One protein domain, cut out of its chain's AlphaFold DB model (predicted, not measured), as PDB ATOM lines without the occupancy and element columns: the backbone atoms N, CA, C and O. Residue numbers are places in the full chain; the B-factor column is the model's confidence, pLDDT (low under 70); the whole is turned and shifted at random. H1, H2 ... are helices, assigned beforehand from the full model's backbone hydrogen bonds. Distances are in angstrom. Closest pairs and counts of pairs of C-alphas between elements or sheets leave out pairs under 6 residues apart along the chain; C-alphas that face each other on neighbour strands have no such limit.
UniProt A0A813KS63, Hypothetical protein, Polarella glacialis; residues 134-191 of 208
ATOM      1  N   LYS A 134     136.950 168.152 209.748       79.50
ATOM      2  CA  LYS A 134     135.816 168.728 209.013       79.50
ATOM      3  C   LYS A 134     135.912 170.254 208.925       79.50
ATOM      4  O   LYS A 134     135.690 170.810 207.852       79.50
ATOM      5  N   TYR A 135     136.264 170.923 210.022       78.19
ATOM      6  CA  TYR A 135     136.402 172.379 210.052       78.19
ATOM      7  C   TYR A 135     137.615 172.843 209.238       78.19
ATOM      8  O   TYR A 135     137.516 173.796 208.464       78.19
ATOM      9  N   GLN A 136     138.732 172.117 209.325       77.81
ATOM     10  CA  GLN A 136     139.920 172.392 208.512       77.81
ATOM     11  C   GLN A 136     139.634 172.271 207.016       77.81
ATOM     12  O   GLN A 136     139.994 173.169 206.258       77.81
ATOM     13  N   ASN A 137     138.924 171.224 206.589       79.19
ATOM     14  CA  ASN A 137     138.558 171.050 205.184       79.19
ATOM     15  C   ASN A 137     137.654 172.183 204.678       79.19
ATOM     16  O   ASN A 137     137.886 172.715 203.594       79.19
ATOM     17  N   MET A 138     136.667 172.606 205.473       79.69
ATOM     18  CA  MET A 138     135.802 173.736 205.111       79.69
ATOM     19  C   MET A 138     136.574 175.056 205.043       79.69
ATOM     20  O   MET A 138     136.361 175.851 204.128       79.69
ATOM     21  N   ARG A 139     137.509 175.280 205.972       82.75
ATOM     22  CA  ARG A 139     138.382 176.457 205.960       82.75
ATOM     23  C   ARG A 139     139.288 176.474 204.729       82.75
ATOM     24  O   ARG A 139     139.392 177.506 204.075       82.75
ATOM     25  N   LEU A 140     139.884 175.334 204.382       83.50
ATOM     26  CA  LEU A 140     140.713 175.188 203.186       83.50
ATOM     27  C   LEU A 140     139.917 175.474 201.908       83.50
ATOM     28  O   LEU A 140     140.400 176.208 201.050       83.50
ATOM     29  N   LEU A 141     138.693 174.955 201.788       82.50
ATOM     30  CA  LEU A 141     137.824 175.235 200.639       82.50
ATOM     31  C   LEU A 141     137.465 176.724 200.539       82.50
ATOM     32  O   LEU A 141     137.592 177.309 199.464       82.50
ATOM     33  N   ALA A 142     137.111 177.362 201.657       86.31
ATOM     34  CA  ALA A 142     136.821 178.795 201.689       86.31
ATOM     35  C   ALA A 142     138.049 179.650 201.320       86.31
ATOM     36  O   ALA A 142     137.927 180.678 200.646       86.31
ATOM     37  N   ASP A 143     139.246 179.233 201.734       86.00
ATOM     38  CA  ASP A 143     140.488 179.916 201.377       86.00
ATOM     39  C   ASP A 143     140.841 179.713 199.894       86.00
ATOM     40  O   ASP A 143     141.287 180.660 199.240       86.00
ATOM     41  N   LEU A 144     140.567 178.530 199.331       84.81
ATOM     42  CA  LEU A 144     140.717 178.257 197.898       84.81
ATOM     43  C   LEU A 144     139.758 179.098 197.045       84.81
ATOM     44  O   LEU A 144     140.182 179.646 196.030       84.81
ATOM     45  N   GLU A 145     138.498 179.259 197.448       83.81
ATOM     46  CA  GLU A 145     137.537 180.120 196.738       83.81
ATOM     47  C   GLU A 145     137.966 181.591 196.754       83.81
ATOM     48  O   GLU A 145     137.944 182.265 195.721       83.81
ATOM     49  N   LYS A 146     138.459 182.088 197.895       90.50
ATOM     50  CA  LYS A 146     139.021 183.447 197.990       90.50
ATOM     51  C   LYS A 146     140.268 183.623 197.127       90.50
ATOM     52  O   LYS A 146     140.507 184.715 196.612       90.50
ATOM     53  N   GLN A 147     141.100 182.590 197.003       81.94
ATOM     54  CA  GLN A 147     142.260 182.624 196.112       81.94
ATOM     55  C   GLN A 147     141.838 182.625 194.643       81.94
ATOM     56  O   GLN A 147     142.353 183.448 193.894       81.94
ATOM     57  N   LYS A 148     140.862 181.798 194.247       89.62
ATOM     58  CA  LYS A 148     140.304 181.809 192.885       89.62
ATOM     59  C   LYS A 148     139.749 183.178 192.512       89.62
ATOM     60  O   LYS A 148     140.167 183.725 191.503       89.62
ATOM     61  N   LYS A 149     138.931 183.778 193.383       92.31
ATOM     62  CA  LYS A 149     138.375 185.116 193.150       92.31
ATOM     63  C   LYS A 149     139.466 186.174 192.959       92.31
ATOM     64  O   LYS A 149     139.414 186.953 192.019       92.31
ATOM     65  N   ARG A 150     140.491 186.176 193.819       86.56
ATOM     66  CA  ARG A 150     141.620 187.104 193.659       86.56
ATOM     67  C   ARG A 150     142.388 186.849 192.366       86.56
ATOM     68  O   ARG A 150     142.794 187.813 191.737       86.56
ATOM     69  N   ASN A 151     142.586 185.594 191.968       88.50
ATOM     70  CA  ASN A 151     143.263 185.262 190.715       88.50
ATOM     71  C   ASN A 151     142.453 185.706 189.493       88.50
ATOM     72  O   ASN A 151     143.038 186.252 188.571       88.50
ATOM     73  N   GLU A 152     141.128 185.553 189.513       90.88
ATOM     74  CA  GLU A 152     140.240 186.083 188.469       90.88
ATOM     75  C   GLU A 152     140.336 187.614 188.384       90.88
ATOM     76  O   GLU A 152     140.483 188.166 187.293       90.88
ATOM     77  N   ASP A 153     140.346 188.309 189.530       86.50
ATOM     78  CA  ASP A 153     140.584 189.758 189.578       86.50
ATOM     79  C   ASP A 153     141.966 190.112 189.000       86.50
ATOM     80  O   ASP A 153     142.097 191.087 188.260       86.50
ATOM     81  N   TYR A 154     142.999 189.313 189.302       85.12
ATOM     82  CA  TYR A 154     144.326 189.471 188.712       85.12
ATOM     83  C   TYR A 154     144.304 189.265 187.209       85.12
ATOM     84  O   TYR A 154     144.836 190.111 186.504       85.12
ATOM     85  N   ASP A 155     143.687 188.207 186.702       88.00
ATOM     86  CA  ASP A 155     143.693 187.877 185.281       88.00
ATOM     87  C   ASP A 155     143.027 188.962 184.430       88.00
ATOM     88  O   ASP A 155     143.552 189.275 183.355       88.00
ATOM     89  N   ASN A 156     141.985 189.607 184.963       91.12
ATOM     90  CA  ASN A 156     141.274 190.720 184.333       91.12
ATOM     91  C   ASN A 156     142.049 192.054 184.324       91.12
ATOM     92  O   ASN A 156     141.678 192.960 183.579       91.12
ATOM     93  N   MET A 157     143.117 192.200 185.120       80.25
ATOM     94  CA  MET A 157     143.935 193.419 185.130       80.25
ATOM     95  C   MET A 157     144.869 193.500 183.916       80.25
ATOM     96  O   MET A 157     145.371 192.491 183.398       80.25
ATOM     97  N   THR A 158     145.161 194.726 183.488       89.06
ATOM     98  CA  THR A 158     146.158 194.971 182.440       89.06
ATOM     99  C   THR A 158     147.560 194.561 182.919       89.06
ATOM    100  O   THR A 158     147.833 194.541 184.123       89.06
ATOM    101  N   PRO A 159     148.499 194.221 182.013       83.56
ATOM    102  CA  PRO A 159     149.857 193.826 182.402       83.56
ATOM    103  C   PRO A 159     150.594 194.896 183.224       83.56
ATOM    104  O   PRO A 159     151.409 194.552 184.080       83.56
ATOM    105  N   ALA A 160     150.284 196.176 183.009       80.62
ATOM    106  CA  ALA A 160     150.874 197.282 183.751       80.62
ATOM    107  C   ALA A 160     150.325 197.371 185.193       80.62
ATOM    108  O   ALA A 160     151.097 197.489 186.143       80.62
ATOM    109  N   GLU A 161     149.014 197.191 185.377       83.44
ATOM    110  CA  GLU A 161     148.374 197.126 186.703       83.44
ATOM    111  C   GLU A 161     148.793 195.873 187.487       83.44
ATOM    112  O   GLU A 161     149.027 195.938 188.696       83.44
ATOM    113  N   LYS A 162     148.964 194.732 186.803       87.06
ATOM    114  CA  LYS A 162     149.529 193.506 187.394       87.06
ATOM    115  C   LYS A 162     150.920 193.767 187.967       87.06
ATOM    116  O   LYS A 162     151.208 193.364 189.093       87.06
ATOM    117  N   ALA A 163     151.774 194.454 187.211       83.00
ATOM    118  CA  ALA A 163     153.121 194.785 187.658       83.00
ATOM    119  C   ALA A 163     153.100 195.728 188.872       83.00
ATOM    120  O   ALA A 163     153.843 195.500 189.824       83.00
ATOM    121  N   GLN A 164     152.199 196.715 188.890       84.38
ATOM    122  CA  GLN A 164     152.020 197.622 190.026       84.38
ATOM    123  C   GLN A 164     151.550 196.882 191.290       84.38
ATOM    124  O   GLN A 164     152.177 196.994 192.341       84.38
ATOM    125  N   LYS A 165     150.537 196.014 191.181       85.44
ATOM    126  CA  LYS A 165     150.097 195.153 192.293       85.44
ATOM    127  C   LYS A 165     151.218 194.256 192.819       85.44
ATOM    128  O   LYS A 165     151.347 194.075 194.028       85.44
ATOM    129  N   MET A 166     152.037 193.696 191.928       82.31
ATOM    130  CA  MET A 166     153.198 192.891 192.322       82.31
ATOM    131  C   MET A 166     154.241 193.727 193.066       82.31
ATOM    132  O   MET A 166     154.845 193.244 194.022       82.31
ATOM    133  N   CYS A 167     154.429 194.983 192.681       85.25
ATOM    134  CA  CYS A 167     155.301 195.897 193.404       85.25
ATOM    135  C   CYS A 167     154.796 196.261 194.798       85.25
ATOM    136  O   CYS A 167     155.589 196.267 195.744       85.25
ATOM    137  N   ASP A 168     153.493 196.516 194.931       83.56
ATOM    138  CA  ASP A 168     152.858 196.829 196.213       83.56
ATOM    139  C   ASP A 168     153.005 195.661 197.191       83.56
ATOM    140  O   ASP A 168     153.389 195.848 198.347       83.56
ATOM    141  N   LEU A 169     152.792 194.431 196.707       83.88
ATOM    142  CA  LEU A 169     152.995 193.209 197.492       83.88
ATOM    143  C   LEU A 169     154.456 193.007 197.910       83.88
ATOM    144  O   LEU A 169     154.723 192.468 198.984       83.88
ATOM    145  N   LEU A 170     155.405 193.430 197.074       83.56
ATOM    146  CA  LEU A 170     156.837 193.348 197.365       83.56
ATOM    147  C   LEU A 170     157.337 194.504 198.246       83.56
ATOM    148  O   LEU A 170     158.505 194.487 198.642       83.56
ATOM    149  N   GLY A 171     156.493 195.498 198.557       80.12
ATOM    150  CA  GLY A 171     156.840 196.652 199.396       80.12
ATOM    151  C   GLY A 171     157.951 197.530 198.813       80.12
ATOM    152  O   GLY A 171     158.579 198.308 199.533       80.12
ATOM    153  N   ARG A 172     158.237 197.386 197.515       73.56
ATOM    154  CA  ARG A 172     159.242 198.170 196.793       73.56
ATOM    155  C   ARG A 172     158.471 199.163 195.940       73.56
ATOM    156  O   ARG A 172     157.929 198.775 194.915       73.56
ATOM    157  N   GLY A 173     158.379 200.413 196.396       65.75
ATOM    158  CA  GLY A 173     157.621 201.457 195.700       65.75
ATOM    159  C   GLY A 173     157.943 201.490 194.203       65.75
ATOM    160  O   GLY A 173     159.115 201.566 193.823       65.75
ATOM    161  N   CYS A 174     156.917 201.401 193.353       68.06
ATOM    162  CA  CYS A 174     157.068 201.230 191.905       68.06
ATOM    163  C   CYS A 174     156.964 202.516 191.096       68.06
ATOM    164  O   CYS A 174     156.337 202.580 190.041       68.06
ATOM    165  N   ASN A 175     157.741 203.505 191.533       67.88
ATOM    166  CA  ASN A 175     157.838 204.824 190.912       67.88
ATOM    167  C   ASN A 175     158.169 204.772 189.404       67.88
ATOM    168  O   ASN A 175     157.798 205.673 188.663       67.88
ATOM    169  N   ALA A 176     158.872 203.733 188.932       66.38
ATOM    170  CA  ALA A 176     159.235 203.584 187.519       66.38
ATOM    171  C   ALA A 176     158.081 203.077 186.632       66.38
ATOM    172  O   ALA A 176     158.043 203.375 185.439       66.38
ATOM    173  N   ILE A 177     157.148 202.306 187.199       67.38
ATOM    174  CA  ILE A 177     156.003 201.751 186.463       67.38
ATOM    175  C   ILE A 177     154.903 202.808 186.364       67.38
ATOM    176  O   ILE A 177     154.355 203.014 185.282       67.38
ATOM    177  N   ASP A 178     154.681 203.556 187.448       67.75
ATOM    178  CA  ASP A 178     153.718 204.660 187.488       67.75
ATOM    179  C   ASP A 178     154.030 205.725 186.429       67.75
ATOM    180  O   ASP A 178     153.129 206.205 185.748       67.75
ATOM    181  N   GLN A 179     155.311 206.052 186.218       67.69
ATOM    182  CA  GLN A 179     155.702 207.033 185.200       67.69
ATOM    183  C   GLN A 179     155.430 206.563 183.766       67.69
ATOM    184  O   GLN A 179     155.028 207.379 182.936       67.69
ATOM    185  N   ASN A 180     155.602 205.272 183.466       71.12
ATOM    186  CA  ASN A 180     155.299 204.731 182.138       71.12
ATOM    187  C   ASN A 180     153.789 204.708 181.872       71.12
ATOM    188  O   ASN A 180     153.346 205.190 180.832       71.12
ATOM    189  N   LEU A 181     152.997 204.237 182.834       74.25
ATOM    190  CA  LEU A 181     151.538 204.138 182.716       74.25
ATOM    191  C   LEU A 181     150.890 205.529 182.596       74.25
ATOM    192  O   LEU A 181     150.026 205.766 181.752       74.25
ATOM    193  N   GLU A 182     151.381 206.491 183.379       73.75
ATOM    194  CA  GLU A 182     150.993 207.900 183.298       73.75
ATOM    195  C   GLU A 182     151.391 208.519 181.944       73.75
ATOM    196  O   GLU A 182     150.629 209.298 181.364       73.75
ATOM    197  N   SER A 183     152.561 208.158 181.401       72.38
ATOM    198  CA  SER A 183     153.010 208.642 180.090       72.38
ATOM    199  C   SER A 183     152.157 208.098 178.936       72.38
ATOM    200  O   SER A 183     151.780 208.868 178.050       72.38
ATOM    201  N   GLU A 184     151.757 206.825 178.983       76.06
ATOM    202  CA  GLU A 184     150.847 206.224 178.002       76.06
ATOM    203  C   GLU A 184     149.443 206.832 178.096       76.06
ATOM    204  O   GLU A 184     148.844 207.178 177.076       76.06
ATOM    205  N   ARG A 185     148.936 207.057 179.315       77.25
ATOM    206  CA  ARG A 185     147.635 207.707 179.535       77.25
ATOM    207  C   ARG A 185     147.618 209.140 178.998       77.25
ATOM    208  O   ARG A 185     146.642 209.563 178.376       77.25
ATOM    209  N   ARG A 186     148.715 209.885 179.177       74.38
ATOM    210  CA  ARG A 186     148.889 211.227 178.594       74.38
ATOM    211  C   ARG A 186     148.993 211.189 177.073       74.38
ATOM    212  O   ARG A 186     148.422 212.056 176.414       74.38
ATOM    213  N   ALA A 187     149.676 210.195 176.508       77.69
ATOM    214  CA  ALA A 187     149.758 210.020 175.060       77.69
ATOM    215  C   ALA A 187     148.378 209.729 174.441       77.69
ATOM    216  O   ALA A 187     148.037 210.333 173.427       77.69
ATOM    217  N   GLN A 188     147.553 208.899 175.089       74.06
ATOM    218  CA  GLN A 188     146.181 208.614 174.641       74.06
ATOM    219  C   GLN A 188     145.252 209.834 174.733       74.06
ATOM    220  O   GLN A 188     144.449 210.078 173.833       74.06
ATOM    221  N   MET A 189     145.377 210.646 175.785       63.09
ATOM    222  CA  MET A 189     144.602 211.892 175.912       63.09
ATOM    223  C   MET A 189     145.002 212.925 174.847       63.09
ATOM    224  O   MET A 189     144.157 213.665 174.352       63.09
ATOM    225  N   ASN A 190     146.275 212.941 174.443       72.44
ATOM    226  CA  ASN A 190     146.775 213.825 173.389       72.44
ATOM    227  C   ASN A 190     146.502 213.319 171.963       72.44
ATOM    228  O   ASN A 190     146.676 214.090 171.021       72.44
ATOM    229  N   SER A 191     146.071 212.064 171.784       70.94
ATOM    230  CA  SER A 191     145.661 211.546 170.472       70.94
ATOM    231  C   SER A 191     144.201 211.844 170.117       70.94
ATOM    232  O   SER A 191     143.772 211.496 169.020       70.94
TER     233      SER A 191
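AT A GLANCE: This is residues 134 to 191 of the 208 residues of the protein "Hypothetical protein" of Polarella glacialis (UniProt A0A813KS63). The model is an open, flat zigzag of three helices: the long H1 makes an arm at one end, the short H2 turns back from its last residues in the middle, and H3 folds back beside H2 as a hairpin and then runs out at the other end. Residues 134 to 152 of H1 stick out at one end and residues 182 to 191, of which 182 to 190 belong to H3, at the other. The printed part has 58 residues with three named helices, H1, H2 and H3 in that order, and no named strand; its class is all helix. It is extended, with a radius of gyration of the C-alphas of 16.9 A and spans of 58 by 25 by 11 A.

IN THESE COORDINATES: Find C-alpha 134 at (135.816, 168.728, 209.013); from there H1, residues 134 to 156, runs 33.5 A to C-alpha 156 at (141.274, 190.720, 184.333). Look next at Pro 159, where H2 begins; it holds residues 159 to 169 and measures 15.4 A from first to last C-alpha. H3, residues 175 to 190, covers 22.6 A and ends at C-alpha 190 at (146.775, 213.825, 173.389).

HOW THE PARTS SIT: Start from H1, the longest helix, which touches no helix. Look at Tyr 154 and Lys 162: their C-alphas, the closest of H1 and H2, are 6.7 A apart, and these two helices are close but not clearly touching. Their lines stand at a steep tilt of 45 degrees, opposite ways. Next along the printed part, H2 and H3 touch and form a helical hairpin, at a shallow tilt of 30 degrees, opposite ways. Their closest C-alphas are those of Gln 164 and Ile 177, 6.8 A apart, and H3 touches H2 with residues 177 to 181 alone. H1 and H3 are apart. In the backbones of H1 and H2 every O i to N i+4 pair is within hydrogen-bond range; in H3 10 of 12 are.

THE WHOLE: The two C-alphas farthest apart, those of Lys 134 and Asn 190, are 58.5 A from each other. Follow residues 134 to 191 and you will meet no cut in the printed part. The links H1 to H2, with 2 residues between them, and H2 to H3, with 5, are tight. In the B-factor column, the mean pLDDT of the printed part is 79.9; look for values under 70 at residues 173 to 179 and at residue 189, where the model's confidence is low.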